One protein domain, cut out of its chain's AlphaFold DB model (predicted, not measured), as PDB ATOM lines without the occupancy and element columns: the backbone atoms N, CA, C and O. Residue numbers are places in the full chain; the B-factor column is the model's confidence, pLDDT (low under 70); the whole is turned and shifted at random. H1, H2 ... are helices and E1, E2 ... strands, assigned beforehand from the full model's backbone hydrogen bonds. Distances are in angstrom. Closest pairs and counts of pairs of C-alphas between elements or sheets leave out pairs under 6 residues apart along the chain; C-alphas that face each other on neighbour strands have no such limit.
ATOM      1  N   ARG A  81       8.148  -1.326  84.930       90.31
ATOM      2  CA  ARG A  81       7.069  -2.250  84.601       90.31
ATOM      3  C   ARG A  81       5.875  -2.015  85.504       90.31
ATOM      4  O   ARG A  81       5.959  -2.164  86.717       90.31
ATOM      5  N   GLU A  82       4.749  -1.733  84.875       93.50
ATOM      6  CA  GLU A  82       3.517  -1.393  85.561       93.50
ATOM      7  C   GLU A  82       2.327  -2.054  84.880       93.50
ATOM      8  O   GLU A  82       2.259  -2.126  83.650       93.50
ATOM      9  N   ALA A  83       1.347  -2.477  85.667       95.00
ATOM     10  CA  ALA A  83       0.030  -2.831  85.164       95.00
ATOM     11  C   ALA A  83      -1.013  -1.873  85.744       95.00
ATOM     12  O   ALA A  83      -1.025  -1.609  86.937       95.00
ATOM     13  N   ARG A  84      -1.916  -1.354  84.916       95.56
ATOM     14  CA  ARG A  84      -3.050  -0.540  85.361       95.56
ATOM     15  C   ARG A  84      -4.343  -1.297  85.151       95.56
ATOM     16  O   ARG A  84      -4.654  -1.688  84.026       95.56
ATOM     17  N   LEU A  85      -5.095  -1.455  86.227       96.94
ATOM     18  CA  LEU A  85      -6.440  -2.003  86.235       96.94
ATOM     19  C   LEU A  85      -7.434  -0.857  86.374       96.94
ATOM     20  O   LEU A  85      -7.295  -0.006  87.251       96.94
ATOM     21  N   ARG A  86      -8.451  -0.850  85.520       96.75
ATOM     22  CA  ARG A  86      -9.615   0.022  85.660       96.75
ATOM     23  C   ARG A  86     -10.860  -0.826  85.839       96.75
ATOM     24  O   ARG A  86     -11.148  -1.632  84.954       96.75
ATOM     25  N   ILE A  87     -11.574  -0.598  86.936       94.12
ATOM     26  CA  ILE A  87     -12.878  -1.192  87.245       94.12
ATOM     27  C   ILE A  87     -13.820  -0.039  87.588       94.12
ATOM     28  O   ILE A  87     -13.587   0.701  88.543       94.12
ATOM     29  N   GLY A  88     -14.850   0.171  86.766       89.25
ATOM     30  CA  GLY A  88     -15.666   1.385  86.847       89.25
ATOM     31  C   GLY A  88     -14.811   2.656  86.716       89.25
ATOM     32  O   GLY A  88     -14.066   2.815  85.745       89.25
ATOM     33  N   GLU A  89     -14.914   3.555  87.697       88.75
ATOM     34  CA  GLU A  89     -14.090   4.773  87.788       88.75
ATOM     35  C   GLU A  89     -12.775   4.561  88.558       88.75
ATOM     36  O   GLU A  89     -11.869   5.392  88.457       88.75
ATOM     37  N   ALA A  90     -12.641   3.451  89.290       91.81
ATOM     38  CA  ALA A  90     -11.453   3.159  90.077       91.81
ATOM     39  C   ALA A  90     -10.279   2.770  89.171       91.81
ATOM     40  O   ALA A  90     -10.427   2.016  88.201       91.81
ATOM     41  N   VAL A  91      -9.097   3.291  89.501       94.50
ATOM     42  CA  VAL A  91      -7.841   2.979  88.818       94.50
ATOM     43  C   VAL A  91      -6.835   2.496  89.849       94.50
ATOM     44  O   VAL A  91      -6.498   3.223  90.781       94.50
ATOM     45  N   HIS A  92      -6.335   1.287  89.631       96.44
ATOM     46  CA  HIS A  92      -5.311   0.652  90.448       96.44
ATOM     47  C   HIS A  92      -4.042   0.526  89.607       96.44
ATOM     48  O   HIS A  92      -4.085  -0.022  88.499       96.44
ATOM     49  N   THR A  93      -2.921   1.043  90.109       96.00
ATOM     50  CA  THR A  93      -1.613   0.928  89.449       96.00
ATOM     51  C   THR A  93      -0.754  -0.069  90.210       96.00
ATOM     52  O   THR A  93      -0.426   0.160  91.363       96.00
ATOM     53  N   PHE A  94      -0.362  -1.157  89.563       96.62
ATOM     54  CA  PHE A  94       0.522  -2.184  90.099       96.62
ATOM     55  C   PHE A  94       1.944  -1.941  89.598       96.62
ATOM     56  O   PHE A  94       2.197  -2.041  88.398       96.62
ATOM     57  N   HIS A  95       2.859  -1.661  90.519       95.62
ATOM     58  CA  HIS A  95       4.292  -1.483  90.289       95.62
ATOM     59  C   HIS A  95       5.012  -2.817  90.473       95.62
ATOM     60  O   HIS A  95       4.875  -3.441  91.528       95.62
ATOM     61  N   LEU A  96       5.734  -3.286  89.450       93.50
ATOM     62  CA  LEU A  96       6.168  -4.684  89.352       93.50
ATOM     63  C   LEU A  96       7.688  -4.822  89.291       93.50
ATOM     64  O   LEU A  96       8.323  -4.402  88.323       93.50
ATOM     65  N   GLU A  97       8.267  -5.531  90.258       91.19
ATOM     66  CA  GLU A  97       9.707  -5.799  90.283       91.19
ATOM     67  C   GLU A  97      10.021  -7.121  90.987       91.19
ATOM     68  O   GLU A  97       9.515  -7.388  92.071       91.19
ATOM     69  N   ASP A  98      10.822  -7.980  90.348       85.75
ATOM     70  CA  ASP A  98      11.330  -9.243  90.911       85.75
ATOM     71  C   ASP A  98      10.286 -10.125  91.632       85.75
ATOM     72  O   ASP A  98      10.562 -10.796  92.625       85.75
ATOM     73  N   GLY A  99       9.058 -10.160  91.101       84.44
ATOM     74  CA  GLY A  99       7.954 -10.959  91.641       84.44
ATOM     75  C   GLY A  99       7.183 -10.302  92.792       84.44
ATOM     76  O   GLY A  99       6.181 -10.874  93.226       84.44
ATOM     77  N   ARG A 100       7.603  -9.113  93.236       91.12
ATOM     78  CA  ARG A 100       6.838  -8.220  94.111       91.12
ATOM     79  C   ARG A 100       5.906  -7.351  93.277       91.12
ATOM     80  O   ARG A 100       6.221  -6.980  92.142       91.12
ATOM     81  N   ALA A 101       4.764  -7.030  93.862       94.69
ATOM     82  CA  ALA A 101       3.801  -6.105  93.300       94.69
ATOM     83  C   ALA A 101       3.343  -5.150  94.401       94.69
ATOM     84  O   ALA A 101       2.893  -5.590  95.458       94.69
ATOM     85  N   VAL A 102       3.476  -3.853  94.146       96.94
ATOM     86  CA  VAL A 102       2.945  -2.801  95.014       96.94
ATOM     87  C   VAL A 102       1.825  -2.110  94.256       96.94
ATOM     88  O   VAL A 102       2.050  -1.513  93.207       96.94
ATOM     89  N   GLU A 103       0.607  -2.236  94.758       97.38
ATOM     90  CA  GLU A 103      -0.557  -1.536  94.236       97.38
ATOM     91  C   GLU A 103      -0.606  -0.128  94.822       97.38
ATOM     92  O   GLU A 103      -0.478   0.036  96.028       97.38
ATOM     93  N   GLY A 104      -0.803   0.884  93.982       97.19
ATOM     94  CA  GLY A 104      -1.077   2.257  94.374       97.19
ATOM     95  C   GLY A 104      -2.440   2.712  93.863       97.19
ATOM     96  O   GLY A 104      -2.723   2.615  92.663       97.19
ATOM     97  N   THR A 105      -3.248   3.277  94.756       96.75
ATOM     98  CA  THR A 105      -4.518   3.943  94.431       96.75
ATOM     99  C   THR A 105      -4.442   5.414  94.815       96.75
ATOM    100  O   THR A 105      -3.974   5.754  95.897       96.75
ATOM    101  N   LEU A 106      -4.855   6.298  93.906       95.56
ATOM    102  CA  LEU A 106      -4.874   7.743  94.134       95.56
ATOM    103  C   LEU A 106      -6.317   8.188  94.383       95.56
ATOM    104  O   LEU A 106      -7.143   8.110  93.475       95.56
ATOM    105  N   ASP A 107      -6.587   8.711  95.576       93.75
ATOM    106  CA  ASP A 107      -7.880   9.294  95.941       93.75
ATOM    107  C   ASP A 107      -7.680  10.543  96.805       93.75
ATOM    108  O   ASP A 107      -6.783  10.607  97.643       93.75
ATOM    109  N   GLY A 108      -8.483  11.580  96.569       89.56
ATOM    110  CA  GLY A 108      -8.468  12.792  97.396       89.56
ATOM    111  C   GLY A 108      -7.130  13.549  97.484       89.56
ATOM    112  O   GLY A 108      -6.985  14.398  98.358       89.56
ATOM    113  N   GLY A 109      -6.165  13.282  96.592       91.81
ATOM    114  CA  GLY A 109      -4.816  13.867  96.640       91.81
ATOM    115  C   GLY A 109      -3.795  13.055  97.446       91.81
ATOM    116  O   GLY A 109      -2.672  13.520  97.640       91.81
ATOM    117  N   THR A 110      -4.157  11.846  97.865       95.94
ATOM    118  CA  THR A 110      -3.296  10.915  98.594       95.94
ATOM    119  C   THR A 110      -3.176   9.609  97.819       95.94
ATOM    120  O   THR A 110      -4.117   9.173  97.156       95.94
ATOM    121  N   ILE A 111      -2.002   8.994  97.882       97.75
ATOM    122  CA  ILE A 111      -1.711   7.693  97.301       97.75
ATOM    123  C   ILE A 111      -1.654   6.678  98.438       97.75
ATOM    124  O   ILE A 111      -0.835   6.815  99.347       97.75
ATOM    125  N   ALA A 112      -2.509   5.664  98.383       97.75
ATOM    126  CA  ALA A 112      -2.420   4.502  99.252       97.75
ATOM    127  C   ALA A 112      -1.693   3.385  98.498       97.75
ATOM    128  O   ALA A 112      -2.194   2.896  97.482       97.75
ATOM    129  N   PHE A 113      -0.512   3.017  98.989       98.19
ATOM    130  CA  PHE A 113       0.269   1.890  98.505       98.19
ATOM    131  C   PHE A 113       0.087   0.666  99.398       98.19
ATOM    132  O   PHE A 113       0.150   0.775 100.622       98.19
ATOM    133  N   HIS A 114      -0.051  -0.502  98.775       97.44
ATOM    134  CA  HIS A 114      -0.154  -1.796  99.439       97.44
ATOM    135  C   HIS A 114       0.667  -2.849  98.686       97.44
ATOM    136  O   HIS A 114       0.570  -2.969  97.464       97.44
ATOM    137  N   GLU A 115       1.478  -3.632  99.394       96.12
ATOM    138  CA  GLU A 115       2.103  -4.819  98.804       96.12
ATOM    139  C   GLU A 115       1.051  -5.920  98.634       96.12
ATOM    140  O   GLU A 115       0.531  -6.444  99.617       96.12
ATOM    141  N   VAL A 116       0.761  -6.290  97.386       95.44
ATOM    142  CA  VAL A 116      -0.339  -7.203  97.056       95.44
ATOM    143  C   VAL A 116       0.121  -8.643  96.858       95.44
ATOM    144  O   VAL A 116       1.129  -8.936  96.208       95.44
ATOM    145  N   SER A 117      -0.686  -9.572  97.360       93.62
ATOM    146  CA  SER A 117      -0.626 -10.990  97.020       93.62
ATOM    147  C   SER A 117      -1.595 -11.342  95.889       93.62
ATOM    148  O   SER A 117      -2.508 -10.588  95.554       93.62
ATOM    149  N   ASP A 118      -1.461 -12.548  95.332       92.75
ATOM    150  CA  ASP A 118      -2.412 -13.065  94.340       92.75
ATOM    151  C   ASP A 118      -3.842 -13.067  94.891       92.75
ATOM    152  O   ASP A 118      -4.782 -12.772  94.158       92.75
ATOM    153  N   GLN A 119      -4.010 -13.385  96.178       94.19
ATOM    154  CA  GLN A 119      -5.319 -13.440  96.819       94.19
ATOM    155  C   GLN A 119      -5.982 -12.060  96.888       94.19
ATOM    156  O   GLN A 119      -7.195 -11.977  96.697       94.19
ATOM    157  N   ASP A 120      -5.201 -11.001  97.095       95.12
ATOM    158  CA  ASP A 120      -5.706  -9.624  97.120       95.12
ATOM    159  C   ASP A 120      -6.197  -9.217  95.726       95.12
ATOM    160  O   ASP A 120      -7.308  -8.710  95.575       95.12
ATOM    161  N   ILE A 121      -5.436  -9.567  94.681       95.12
ATOM    162  CA  ILE A 121      -5.833  -9.313  93.289       95.12
ATOM    163  C   ILE A 121      -7.089 -10.122  92.924       95.12
ATOM    164  O   ILE A 121      -8.005  -9.592  92.298       95.12
ATOM    165  N   TYR A 122      -7.180 -11.393  93.330       95.50
ATOM    166  CA  TYR A 122      -8.399 -12.186  93.127       95.50
ATOM    167  C   TYR A 122      -9.610 -11.559  93.826       95.50
ATOM    168  O   TYR A 122     -10.689 -11.517  93.238       95.50
ATOM    169  N   ALA A 123      -9.444 -11.067  95.057       94.81
ATOM    170  CA  ALA A 123     -10.517 -10.406  95.794       94.81
ATOM    171  C   ALA A 123     -10.980  -9.121  95.091       94.81
ATOM    172  O   ALA A 123     -12.184  -8.888  94.990       94.81
ATOM    173  N   LEU A 124     -10.045  -8.341  94.541       93.69
ATOM    174  CA  LEU A 124     -10.336  -7.131  93.771       93.69
ATOM    175  C   LEU A 124     -11.152  -7.419  92.499       93.69
ATOM    176  O   LEU A 124     -12.053  -6.662  92.152       93.69
ATOM    177  N   LEU A 125     -10.867  -8.531  91.815       94.38
ATOM    178  CA  LEU A 125     -11.542  -8.921  90.569       94.38
ATOM    179  C   LEU A 125     -12.867  -9.677  90.791       94.38
ATOM    180  O   LEU A 125     -13.600  -9.922  89.832       94.38
ATOM    181  N   ALA A 126     -13.191 -10.059  92.029       91.56
ATOM    182  CA  ALA A 126     -14.329 -10.927  92.337       91.56
ATOM    183  C   ALA A 126     -15.707 -10.262  92.150       91.56
ATOM    184  O   ALA A 126     -16.720 -10.960  92.172       91.56
ATOM    185  N   GLY A 127     -15.757  -8.936  91.979       86.81
ATOM    186  CA  GLY A 127     -17.003  -8.173  91.840       86.81
ATOM    187  C   GLY A 127     -17.799  -8.468  90.564       86.81
ATOM    188  O   GLY A 127     -19.000  -8.224  90.542       86.81
ATOM    189  N   GLY A 128     -17.160  -9.023  89.527       83.44
ATOM    190  CA  GLY A 128     -17.800  -9.288  88.230       83.44
ATOM    191  C   GLY A 128     -17.960  -8.046  87.346       83.44
ATOM    192  O   GLY A 128     -18.501  -8.137  86.249       83.44
ATOM    193  N   ASP A 129     -17.461  -6.893  87.782       92.62
ATOM    194  CA  ASP A 129     -17.467  -5.670  86.987       92.62
ATOM    195  C   ASP A 129     -16.588  -5.798  85.734       92.62
ATOM    196  O   ASP A 129     -15.558  -6.484  85.725       92.62
ATOM    197  N   ALA A 130     -16.961  -5.080  84.674       95.44
ATOM    198  CA  ALA A 130     -16.112  -4.950  83.498       95.44
ATOM    199  C   ALA A 130     -14.760  -4.319  83.874       95.44
ATOM    200  O   ALA A 130     -14.692  -3.329  84.611       95.44
ATOM    201  N   ALA A 131     -13.683  -4.867  83.314       96.88
ATOM    202  CA  ALA A 131     -12.326  -4.480  83.665       96.88
ATOM    203  C   ALA A 131     -11.466  -4.212  82.431       96.88
ATOM    204  O   ALA A 131     -11.524  -4.921  81.426       96.88
ATOM    205  N   VAL A 132     -10.594  -3.213  82.526       97.44
ATOM    206  CA  VAL A 132      -9.568  -2.944  81.513       97.44
ATOM    207  C   VAL A 132      -8.202  -3.025  82.167       97.44
ATOM    208  O   VAL A 132      -7.912  -2.259  83.082       97.44
ATOM    209  N   ILE A 133      -7.354  -3.912  81.654       96.50
ATOM    210  CA  ILE A 133      -5.972  -4.085  82.097       96.50
ATOM    211  C   ILE A 133      -5.035  -3.554  81.018       96.50
ATOM    212  O   ILE A 133      -5.138  -3.917  79.844       96.50
ATOM    213  N   GLN A 134      -4.121  -2.681  81.420       94.88
ATOM    214  CA  GLN A 134      -3.093  -2.086  80.575       94.88
ATOM    215  C   GLN A 134      -1.733  -2.441  81.173       94.88
ATOM    216  O   GLN A 134      -1.437  -2.007  82.277       94.88
ATOM    217  N   LEU A 135      -0.919  -3.217  80.467       92.56
ATOM    218  CA  LEU A 135       0.439  -3.543  80.896       92.56
ATOM    219  C   LEU A 135       1.421  -2.662  80.127       92.56
ATOM    220  O   LEU A 135       1.365  -2.588  78.899       92.56
ATOM    221  N   ALA A 136       2.323  -2.010  80.846       89.50
ATOM    222  CA  ALA A 136       3.411  -1.229  80.292       89.50
ATOM    223  C   ALA A 136       4.741  -1.756  80.835       89.50
ATOM    224  O   ALA A 136       4.917  -1.944  82.033       89.50
ATOM    225  N   ASP A 137       5.689  -1.986  79.939       86.38
ATOM    226  CA  ASP A 137       7.060  -2.340  80.273       86.38
ATOM    227  C   ASP A 137       7.993  -1.527  79.373       86.38
ATOM    228  O   ASP A 137       7.884  -1.561  78.144       86.38
ATOM    229  N   VAL A 138       8.933  -0.792  79.965       79.62
ATOM    230  CA  VAL A 138       9.890   0.041  79.218       79.62
ATOM    231  C   VAL A 138      10.761  -0.762  78.243       79.62
ATOM    232  O   VAL A 138      11.346  -0.179  77.329       79.62
ATOM    233  N   ARG A 139      10.876  -2.083  78.426       80.00
ATOM    234  CA  ARG A 139      11.651  -2.997  77.574       80.00
ATOM    235  C   ARG A 139      10.783  -3.697  76.535       80.00
ATOM    236  O   ARG A 139      11.223  -3.832  75.396       80.00
ATOM    237  N   THR A 140       9.595  -4.175  76.913       81.75
ATOM    238  CA  THR A 140       8.751  -5.001  76.022       81.75
ATOM    239  C   THR A 140       7.579  -4.252  75.396       81.75
ATOM    240  O   THR A 140       6.912  -4.791  74.516       81.75
ATOM    241  N   GLY A 141       7.348  -3.002  75.792       84.31
ATOM    242  CA  GLY A 141       6.293  -2.154  75.255       84.31
ATOM    243  C   GLY A 141       4.977  -2.296  76.012       84.31
ATOM    244  O   GLY A 141       4.950  -2.533  77.216       84.31
ATOM    245  N   TYR A 142       3.874  -2.093  75.299       88.31
ATOM    246  CA  TYR A 142       2.549  -1.920  75.884       88.31
ATOM    247  C   TYR A 142       1.565  -2.980  75.380       88.31
ATOM    248  O   TYR A 142       1.514  -3.258  74.179       88.31
ATOM    249  N   SER A 143       0.740  -3.519  76.277       89.94
ATOM    250  CA  SER A 143      -0.391  -4.384  75.941       89.94
ATOM    251  C   SER A 143      -1.661  -3.954  76.680       89.94
ATOM    252  O   SER A 143      -1.628  -3.244  77.686       89.94
ATOM    253  N   ARG A 144      -2.816  -4.345  76.139       94.38
ATOM    254  CA  ARG A 144      -4.130  -4.012  76.694       94.38
ATOM    255  C   ARG A 144      -5.076  -5.186  76.523       94.38
ATOM    256  O   ARG A 144      -5.152  -5.747  75.430       94.38
ATOM    257  N   LYS A 145      -5.825  -5.505  77.573       95.44
ATOM    258  CA  LYS A 145      -6.905  -6.490  77.543       95.44
ATOM    259  C   LYS A 145      -8.136  -5.937  78.248       95.44
ATOM    260  O   LYS A 145      -8.023  -5.268  79.269       95.44
ATOM    261  N   GLU A 146      -9.295  -6.206  77.671       97.12
ATOM    262  CA  GLU A 146     -10.596  -5.853  78.228       97.12
ATOM    263  C   GLU A 146     -11.317  -7.144  78.616       97.12
ATOM    264  O   GLU A 146     -11.184  -8.148  77.914       97.12
ATOM    265  N   TYR A 147     -12.042  -7.093  79.726       96.81
ATOM    266  CA  TYR A 147     -12.920  -8.142  80.222       96.81
ATOM    267  C   TYR A 147     -14.320  -7.552  80.370       96.81
ATOM    268  O   TYR A 147     -14.474  -6.448  80.906       96.81
ATOM    269  N   GLY A 148     -15.325  -8.264  79.865       96.00
ATOM    270  CA  GLY A 148     -16.726  -7.876  80.023       96.00
ATOM    271  C   GLY A 148     -17.242  -8.088  81.448       96.00
ATOM    272  O   GLY A 148     -16.571  -8.704  82.276       96.00
ATOM    273  N   GLU A 149     -18.459  -7.607  81.710       93.50
ATOM    274  CA  GLU A 149     -19.201  -7.967  82.925       93.50
ATOM    275  C   GLU A 149     -19.306  -9.493  83.050       93.50
ATOM    276  O   GLU A 149     -19.446 -10.207  82.052       93.50
ATOM    277  N   ASP A 150     -19.194  -9.984  84.281       94.62
ATOM    278  CA  ASP A 150     -19.190 -11.388  84.691       94.62
ATOM    279  C   ASP A 150     -18.075 -12.267  84.087       94.62
ATOM    280  O   ASP A 150     -17.879 -13.398  84.535       94.62
ATOM    281  N   GLU A 151     -17.286 -11.785  83.117       96.19
ATOM    282  CA  GLU A 151     -16.221 -12.574  82.481       96.19
ATOM    283  C   GLU A 151     -15.163 -13.004  83.503       96.19
ATOM    284  O   GLU A 151     -14.688 -14.138  83.477       96.19
ATOM    285  N   LEU A 152     -14.839 -12.123  84.450       95.06
ATOM    286  CA  LEU A 152     -13.877 -12.399  85.518       95.06
ATOM    287  C   LEU A 152     -14.405 -13.345  86.606       95.06
ATOM    288  O   LEU A 152     -13.626 -13.760  87.464       95.06
ATOM    289  N   LEU A 153     -15.684 -13.740  86.560       93.56
ATOM    290  CA  LEU A 153     -16.207 -14.821  87.401       93.56
ATOM    291  C   LEU A 153     -15.774 -16.202  86.881       93.56
ATOM    292  O   LEU A 153     -15.749 -17.171  87.645       93.56
ATOM    293  N   ASP A 154     -15.403 -16.314  85.598       96.44
ATOM    294  CA  ASP A 154     -14.762 -17.518  85.077       96.44
ATOM    295  C   ASP A 154     -13.334 -17.640  85.626       96.44
ATOM    296  O   ASP A 154     -12.485 -16.761  85.458       96.44
ATOM    297  N   ALA A 155     -13.038 -18.780  86.252       95.00
ATOM    298  CA  ALA A 155     -11.762 -19.004  86.926       95.00
ATOM    299  C   ALA A 155     -10.551 -18.892  85.982       95.00
ATOM    300  O   ALA A 155      -9.472 -18.473  86.405       95.00
ATOM    301  N   LYS A 156     -10.705 -19.262  84.704       95.69
ATOM    302  CA  LYS A 156      -9.611 -19.188  83.731       95.69
ATOM    303  C   LYS A 156      -9.386 -17.747  83.281       95.69
ATOM    304  O   LYS A 156      -8.229 -17.333  83.198       95.69
ATOM    305  N   ALA A 157     -10.446 -16.994  82.998       95.50
ATOM    306  CA  ALA A 157     -10.348 -15.574  82.668       95.50
ATOM    307  C   ALA A 157      -9.754 -14.770  83.838       95.50
ATOM    308  O   ALA A 157      -8.810 -14.005  83.635       95.50
ATOM    309  N   CYS A 158     -10.216 -15.032  85.063       95.56
ATOM    310  CA  CYS A 158      -9.692 -14.413  86.278       95.56
ATOM    311  C   CYS A 158      -8.196 -14.707  86.475       95.56
ATOM    312  O   CYS A 158      -7.393 -13.790  86.638       95.56
ATOM    313  N   ALA A 159      -7.778 -15.972  86.349       95.12
ATOM    314  CA  ALA A 159      -6.366 -16.342  86.459       95.12
ATOM    315  C   ALA A 159      -5.485 -15.663  85.391       95.12
ATOM    316  O   ALA A 159      -4.347 -15.287  85.670       95.12
ATOM    317  N   GLN A 160      -6.005 -15.468  84.173       94.12
ATOM    318  CA  GLN A 160      -5.309 -14.701  83.135       94.12
ATOM    319  C   GLN A 160      -5.190 -13.214  83.492       94.12
ATOM    320  O   GLN A 160      -4.150 -12.614  83.231       94.12
ATOM    321  N   ALA A 161      -6.229 -12.619  84.081       94.75
ATOM    322  CA  ALA A 161      -6.201 -11.236  84.549       94.75
ATOM    323  C   ALA A 161      -5.169 -11.038  85.668       94.75
ATOM    324  O   ALA A 161      -4.336 -10.140  85.564       94.75
ATOM    325  N   VAL A 162      -5.146 -11.927  86.668       94.88
ATOM    326  CA  VAL A 162      -4.134 -11.913  87.740       94.88
ATOM    327  C   VAL A 162      -2.724 -12.039  87.164       94.88
ATOM    328  O   VAL A 162      -1.837 -11.270  87.528       94.88
ATOM    329  N   ALA A 163      -2.513 -12.955  86.214       92.31
ATOM    330  CA  ALA A 163      -1.216 -13.110  85.565       92.31
ATOM    331  C   ALA A 163      -0.765 -11.816  84.861       92.31
ATOM    332  O   ALA A 163       0.379 -11.402  85.044       92.31
ATOM    333  N   LEU A 164      -1.664 -11.143  84.129       91.88
ATOM    334  CA  LEU A 164      -1.380  -9.857  83.476       91.88
ATOM    335  C   LEU A 164      -1.047  -8.751  84.482       91.88
ATOM    336  O   LEU A 164      -0.110  -7.990  84.250       91.88
ATOM    337  N   LEU A 165      -1.770  -8.667  85.604       93.88
ATOM    338  CA  LEU A 165      -1.517  -7.665  86.651       93.88
ATOM    339  C   LEU A 165      -0.196  -7.895  87.378       93.88
ATOM    340  O   LEU A 165       0.405  -6.944  87.855       93.88
ATOM    341  N   LYS A 166       0.305  -9.132  87.374       90.19
ATOM    342  CA  LYS A 166       1.663  -9.484  87.817       90.19
ATOM    343  C   LYS A 166       2.716  -9.376  86.711       90.19
ATOM    344  O   LYS A 166       3.871  -9.767  86.889       90.19
ATOM    345  N   GLY A 167       2.317  -8.865  85.552       84.12
ATOM    346  CA  GLY A 167       3.178  -8.593  84.415       84.12
ATOM    347  C   GLY A 167       3.363  -9.753  83.446       84.12
ATOM    348  O   GLY A 167       4.065  -9.570  82.462       84.12
TER     349      GLY A 167
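This is residues 81 to 167 of the 169 residues of an uncharacterized protein of Olsenella sp. kh2p3 (UniProt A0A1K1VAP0). One twisted antiparallel sheet of six strands makes a wall, with two helices over one face and the other face bare. H2 packs on E1 and E5, and H1 meets H2 at a wide angle; helices on one face of a sheet make two layers. The printed part has 87 residues with elements E1 E2 E3 E4 H1 E5 E6 H2 along the chain, sheet order E4 E3 E2 E1 E5 E6, class mixed. It is compact, with a radius of gyration of the C-alphas of 12.3 A and spans of 33 by 28 by 21 A.

E1, residues 81 to 87, E2, 90 to 97, E3, 100 to 107, and E4, 110 to 115, form a meander, each strand the antiparallel neighbour of the one before. Within hydrogen-bond range are N 92 and O 85 at 2.9 A, N 104 and O 93 at 2.7 A, and N 114 and O 103 at 2.8 A. H1, residues 118 to 125, is on the sheet at a height of 9.2 A. E5, residues 131 to 137, is the antiparallel neighbour of E1, with N 84 and O 134 2.8 A apart. It forms a hairpin with E6, residues 141 to 147, where N 133 and O 145 are 2.8 A apart. H2, residues 155 to 165, is on the same face as H1, at a height of 10.5 A; its closest C-alpha pair with E1 is Ala 83 and Leu 165, 5.3 A. H1 and H2 touch, closest at the C-alphas of Ile 121 and Val 162, 6.4 A, only just about perpendicular at 73 degrees. In both helices every O i to N i+4 pair is within hydrogen-bond range.

E1 begins at C-alpha 81 (7.069, -2.250, 84.601) and is 20.1 A long. E2 and E3 are each 23.0 A, E4 16.6 A, E5 19.8 A and E6 20.7 A. H1 is 10.7 A; H2 is 15.3 A, ending at C-alpha 165 (-1.517, -7.665, 86.651).

The C-alphas of Gly 109 and Lys 156, the farthest apart, are 35.8 A apart. The printed part has no cut and no long link. Mean pLDDT of the printed part is 93.2, and no printed residue is under 70.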